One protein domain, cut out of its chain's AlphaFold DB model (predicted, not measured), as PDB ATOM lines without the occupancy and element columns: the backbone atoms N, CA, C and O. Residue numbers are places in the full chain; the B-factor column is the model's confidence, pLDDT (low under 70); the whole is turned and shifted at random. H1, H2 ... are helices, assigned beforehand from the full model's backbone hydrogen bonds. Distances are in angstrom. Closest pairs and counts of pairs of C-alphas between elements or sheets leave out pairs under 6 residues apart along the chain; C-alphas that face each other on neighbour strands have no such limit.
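This is residues 214 to 255 of the 264 residues of an uncharacterized protein of Nanoarchaeota archaeon (UniProt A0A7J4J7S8). A small cluster of three helices: the short H3 packs across residues 216 to 220 of the longer H1, H2 sits near that same end of H1, and residues 228 to 237 fold back from H1's far end to H2. The printed part has 42 residues with three named helices, in the order H1, H2, H3, and no named strand: all helix. It is compact, with a radius of gyration of the C-alphas of 8.8 A and spans of 24 by 20 by 14 A.

Find C-alpha 214 at (37.401, 38.161, -35.609); from there H1, residues 214 to 227, runs 20.1 A. Next come H2, residues 238 to 244, 9.9 A, and H3, residues 247 to 253, 9.8 A, ending at C-alpha 253 at (37.942, 30.689, -30.950).

H1 touches H3 with residues 216 to 220 alone, at a steep tilt of 64 degrees, opposite ways; look at their closest C-alphas, Ile 217 and Glu 253, 6.2 A apart. H1 and H2 are close but not clearly touching, with closest C-alphas Arg 216 and Met 240, 7.0 A apart. H2 and H3 only just touch, with 3 pairs of C-alphas within 8 A, and only at the corner by their link; the closest C-alphas are Ala 244 and Ala 250, 5.4 A apart. In H1, H2 and H3 every O i to N i+4 pair is within hydrogen-bond range.

The two farthest C-alphas, Gly 228 and Lys 243, are 24.2 A apart. The printed part has no cut; the link H1 to H2 is short, H2 to H3 tight, and no printed residue is under 70 in pLDDT.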
ATOM      1  N   GLN A 214      38.815  37.816 -35.401       91.69
ATOM      2  CA  GLN A 214      37.401  38.161 -35.609       91.69
ATOM      3  C   GLN A 214      36.819  37.568 -36.902       91.69
ATOM      4  O   GLN A 214      35.743  36.979 -36.872       91.69
ATOM      5  N   ASN A 215      37.544  37.656 -38.021       90.69
ATOM      6  CA  ASN A 215      37.080  37.112 -39.299       90.69
ATOM      7  C   ASN A 215      37.066  35.581 -39.302       90.69
ATOM      8  O   ASN A 215      36.134  34.987 -39.837       90.69
ATOM      9  N   ARG A 216      38.035  34.934 -38.636       91.75
ATOM     10  CA  ARG A 216      38.006  33.475 -38.435       91.75
ATOM     11  C   ARG A 216      36.792  33.038 -37.622       91.75
ATOM     12  O   ARG A 216      36.132  32.079 -38.011       91.75
ATOM     13  N   ILE A 217      36.468  33.753 -36.541       93.44
ATOM     14  CA  ILE A 217      35.269  33.492 -35.731       93.44
ATOM     15  C   ILE A 217      34.016  33.639 -36.592       93.44
ATOM     16  O   ILE A 217      33.249  32.689 -36.715       93.44
ATOM     17  N   LYS A 218      33.850  34.795 -37.252       92.69
ATOM     18  CA  LYS A 218      32.684  35.093 -38.096       92.69
ATOM     19  C   LYS A 218      32.474  34.021 -39.167       92.69
ATOM     20  O   LYS A 218      31.363  33.519 -39.306       92.69
ATOM     21  N   PHE A 219      33.539  33.651 -39.878       91.88
ATOM     22  CA  PHE A 219      33.497  32.608 -40.902       91.88
ATOM     23  C   PHE A 219      33.113  31.246 -40.314       91.88
ATOM     24  O   PHE A 219      32.198  30.598 -40.810       91.88
ATOM     25  N   THR A 220      33.765  30.834 -39.224       92.88
ATOM     26  CA  THR A 220      33.529  29.526 -38.593       92.88
ATOM     27  C   THR A 220      32.093  29.400 -38.079       92.88
ATOM     28  O   THR A 220      31.436  28.388 -38.325       92.88
ATOM     29  N   THR A 221      31.571  30.435 -37.412       94.31
ATOM     30  CA  THR A 221      30.185  30.476 -36.920       94.31
ATOM     31  C   THR A 221      29.178  30.466 -38.071       94.31
ATOM     32  O   THR A 221      28.201  29.718 -38.018       94.31
ATOM     33  N   ALA A 222      29.411  31.259 -39.124       92.12
ATOM     34  CA  ALA A 222      28.551  31.273 -40.306       92.12
ATOM     35  C   ALA A 222      28.525  29.902 -40.993       92.12
ATOM     36  O   ALA A 222      27.448  29.389 -41.290       92.12
ATOM     37  N   ARG A 223      29.693  29.268 -41.146       93.62
ATOM     38  CA  ARG A 223      29.816  27.942 -41.755       93.62
ATOM     39  C   ARG A 223      29.104  26.866 -40.943       93.62
ATOM     40  O   ARG A 223      28.393  26.057 -41.523       93.62
ATOM     41  N   ALA A 224      29.234  26.881 -39.614       94.56
ATOM     42  CA  ALA A 224      28.520  25.957 -38.728       94.56
ATOM     43  C   ALA A 224      26.995  26.080 -38.872       94.56
ATOM     44  O   ALA A 224      26.285  25.075 -38.930       94.56
ATOM     45  N   LYS A 225      26.497  27.322 -38.971       94.75
ATOM     46  CA  LYS A 225      25.077  27.612 -39.197       94.75
ATOM     47  C   LYS A 225      24.606  27.113 -40.564       94.75
ATOM     48  O   LYS A 225      23.529  26.535 -40.645       94.75
ATOM     49  N   GLU A 226      25.399  27.328 -41.609       93.44
ATOM     50  CA  GLU A 226      25.092  26.902 -42.979       93.44
ATOM     51  C   GLU A 226      24.975  25.376 -43.098       93.44
ATOM     52  O   GLU A 226      24.020  24.877 -43.684       93.44
ATOM     53  N   ILE A 227      25.912  24.627 -42.504       96.00
ATOM     54  CA  ILE A 227      25.947  23.158 -42.609       96.00
ATOM     55  C   ILE A 227      25.112  22.441 -41.534       96.00
ATOM     56  O   ILE A 227      25.010  21.215 -41.559       96.00
ATOM     57  N   GLY A 228      24.563  23.172 -40.557       96.00
ATOM     58  CA  GLY A 228      23.758  22.617 -39.462       96.00
ATOM     59  C   GLY A 228      24.519  21.700 -38.493       96.00
ATOM     60  O   GLY A 228      23.898  20.946 -37.747       96.00
ATOM     61  N   ARG A 229      25.859  21.732 -38.502       95.00
ATOM     62  CA  ARG A 229      26.746  20.930 -37.638       95.00
ATOM     63  C   ARG A 229      28.072  21.652 -37.394       95.00
ATOM     64  O   ARG A 229      28.365  22.660 -38.031       95.00
ATOM     65  N   LEU A 230      28.908  21.119 -36.501       95.44
ATOM     66  CA  LEU A 230      30.268  21.632 -36.319       95.44
ATOM     67  C   LEU A 230      31.112  21.414 -37.596       95.44
ATOM     68  O   LEU A 230      31.129  20.295 -38.124       95.44
ATOM     69  N   PRO A 231      31.811  22.455 -38.096       94.38
ATOM     70  CA  PRO A 231      32.732  22.330 -39.221       94.38
ATOM     71  C   PRO A 231      33.902  21.395 -38.901       94.38
ATOM     72  O   PRO A 231      34.566  21.539 -37.873       94.38
ATOM     73  N   GLY A 232      34.173  20.452 -39.801       94.12
ATOM     74  CA  GLY A 232      35.380  19.631 -39.806       94.12
ATOM     75  C   GLY A 232      36.486  20.239 -40.673       94.12
ATOM     76  O   GLY A 232      36.341  21.321 -41.239       94.12
ATOM     77  N   ARG A 233      37.607  19.517 -40.829       92.62
ATOM     78  CA  ARG A 233      38.750  19.974 -41.647       92.62
ATOM     79  C   ARG A 233      38.369  20.254 -43.104       92.62
ATOM     80  O   ARG A 233      38.877  21.207 -43.669       92.62
ATOM     81  N   ALA A 234      37.486  19.446 -43.691       91.31
ATOM     82  CA  ALA A 234      37.033  19.622 -45.073       91.31
ATOM     83  C   ALA A 234      36.080  20.818 -45.257       91.31
ATOM     84  O   ALA A 234      35.876  21.267 -46.379       91.31
ATOM     85  N   ASP A 235      35.502  21.336 -44.169       91.94
ATOM     86  CA  ASP A 235      34.537  22.436 -44.215       91.94
ATOM     87  C   ASP A 235      35.199  23.813 -44.034       91.94
ATOM     88  O   ASP A 235      34.530  24.832 -44.221       91.94
ATOM     89  N   LEU A 236      36.478  23.849 -43.636       89.75
ATOM     90  CA  LEU A 236      37.232  25.062 -43.328       89.75
ATOM     91  C   LEU A 236      38.486  25.158 -44.214       89.75
ATOM     92  O   LEU A 236      39.235  24.186 -44.309       89.75
ATOM     93  N   PRO A 237      38.775  26.325 -44.817       86.25
ATOM     94  CA  PRO A 237      39.949  26.483 -45.669       86.25
ATOM     95  C   PRO A 237      41.268  26.224 -44.930       86.25
ATOM     96  O   PRO A 237      41.474  26.693 -43.808       86.25
ATOM     97  N   GLU A 238      42.202  25.524 -45.578       86.25
ATOM     98  CA  GLU A 238      43.457  25.089 -44.947       86.25
ATOM     99  C   GLU A 238      44.317  26.257 -44.449       86.25
ATOM    100  O   GLU A 238      44.847  26.214 -43.336       86.25
ATOM    101  N   TRP A 239      44.389  27.352 -45.209       83.06
ATOM    102  CA  TRP A 239      45.105  28.559 -44.792       83.06
ATOM    103  C   TRP A 239      44.491  29.202 -43.532       83.06
ATOM    104  O   TRP A 239      45.210  29.833 -42.752       83.06
ATOM    105  N   MET A 240      43.187  29.016 -43.280       87.19
ATOM    106  CA  MET A 240      42.518  29.513 -42.072       87.19
ATOM    107  C   MET A 240      42.974  28.697 -40.871       87.19
ATOM    108  O   MET A 240      43.333  29.247 -39.827       87.19
ATOM    109  N   LEU A 241      42.967  27.376 -41.052       89.06
ATOM    110  CA  LEU A 241      43.335  26.400 -40.039       89.06
ATOM    111  C   LEU A 241      44.802  26.548 -39.650       89.06
ATOM    112  O   LEU A 241      45.102  26.559 -38.459       89.06
ATOM    113  N   ALA A 242      45.698  26.749 -40.618       87.25
ATOM    114  CA  ALA A 242      47.112  27.007 -40.355       87.25
ATOM    115  C   ALA A 242      47.315  28.211 -39.419       87.25
ATOM    116  O   ALA A 242      48.158  28.171 -38.528       87.25
ATOM    117  N   LYS A 243      46.500  29.265 -39.572       87.56
ATOM    118  CA  LYS A 243      46.589  30.476 -38.745       87.56
ATOM    119  C   LYS A 243      45.885  30.357 -37.391       87.56
ATOM    120  O   LYS A 243      46.303  31.008 -36.439       87.56
ATOM    121  N   ALA A 244      44.822  29.560 -37.305       89.50
ATOM    122  CA  ALA A 244      44.136  29.271 -36.045       89.50
ATOM    123  C   ALA A 244      44.892  28.249 -35.176       89.50
ATOM    124  O   ALA A 244      44.703  28.232 -33.966       89.50
ATOM    125  N   GLY A 245      45.734  27.398 -35.775       93.31
ATOM    126  CA  GLY A 245      46.343  26.244 -35.102       93.31
ATOM    127  C   GLY A 245      45.507  24.961 -35.209       93.31
ATOM    128  O   GLY A 245      45.577  24.099 -34.339       93.31
ATOM    129  N   GLY A 246      44.697  24.831 -36.266       94.00
ATOM    130  CA  GLY A 246      43.862  23.662 -36.555       94.00
ATOM    131  C   GLY A 246      42.366  23.865 -36.282       94.00
ATOM    132  O   GLY A 246      41.921  24.931 -35.858       94.00
ATOM    133  N   VAL A 247      41.574  22.818 -36.548       95.19
ATOM    134  CA  VAL A 247      40.097  22.858 -36.480       95.19
ATOM    135  C   VAL A 247      39.614  23.136 -35.058       95.19
ATOM    136  O   VAL A 247      38.843  24.066 -34.853       95.19
ATOM    137  N   ASN A 248      40.115  22.404 -34.058       94.56
ATOM    138  CA  ASN A 248      39.691  22.585 -32.665       94.56
ATOM    139  C   ASN A 248      39.994  23.993 -32.146       94.56
ATOM    140  O   ASN A 248      39.184  24.568 -31.423       94.56
ATOM    141  N   ALA A 249      41.134  24.569 -32.533       95.00
ATOM    142  CA  ALA A 249      41.478  25.932 -32.163       95.00
ATOM    143  C   ALA A 249      40.515  26.944 -32.803       95.00
ATOM    144  O   ALA A 249      39.996  27.804 -32.097       95.00
ATOM    145  N   ALA A 250      40.188  26.789 -34.092       93.94
ATOM    146  CA  ALA A 250      39.192  27.625 -34.765       93.94
ATOM    147  C   ALA A 250      37.791  27.506 -34.129       93.94
ATOM    148  O   ALA A 250      37.136  28.518 -33.880       93.94
ATOM    149  N   LEU A 251      37.346  26.288 -33.804       94.75
ATOM    150  CA  LEU A 251      36.061  26.053 -33.135       94.75
ATOM    151  C   LEU A 251      36.030  26.645 -31.717       94.75
ATOM    152  O   LEU A 251      35.025  27.235 -31.320       94.75
ATOM    153  N   LYS A 252      37.132  26.530 -30.965       94.50
ATOM    154  CA  LYS A 252      37.279  27.134 -29.634       94.50
ATOM    155  C   LYS A 252      37.287  28.659 -29.709       94.50
ATOM    156  O   LYS A 252      36.620  29.302 -28.905       94.50
ATOM    157  N   GLU A 253      37.993  29.245 -30.681       94.88
ATOM    158  CA  GLU A 253      37.942  30.689 -30.950       94.88
ATOM    159  C   GLU A 253      36.507  31.150 -31.213       94.88
ATOM    160  O   GLU A 253      36.107  32.196 -30.705       94.88
ATOM    161  N   ALA A 254      35.738  30.360 -31.967       94.06
ATOM    162  CA  ALA A 254      34.350  30.643 -32.315       94.06
ATOM    163  C   ALA A 254      33.334  30.337 -31.197       94.06
ATOM    164  O   ALA A 254      32.138  30.539 -31.404       94.06
ATOM    165  N   GLY A 255      33.776  29.843 -30.034       94.44
ATOM    166  CA  GLY A 255      32.889  29.470 -28.926       94.44
ATOM    167  C   GLY A 255      31.988  28.265 -29.222       94.44
ATOM    168  O   GLY A 255      30.962  28.098 -28.573       94.44
TER     169      GLY A 255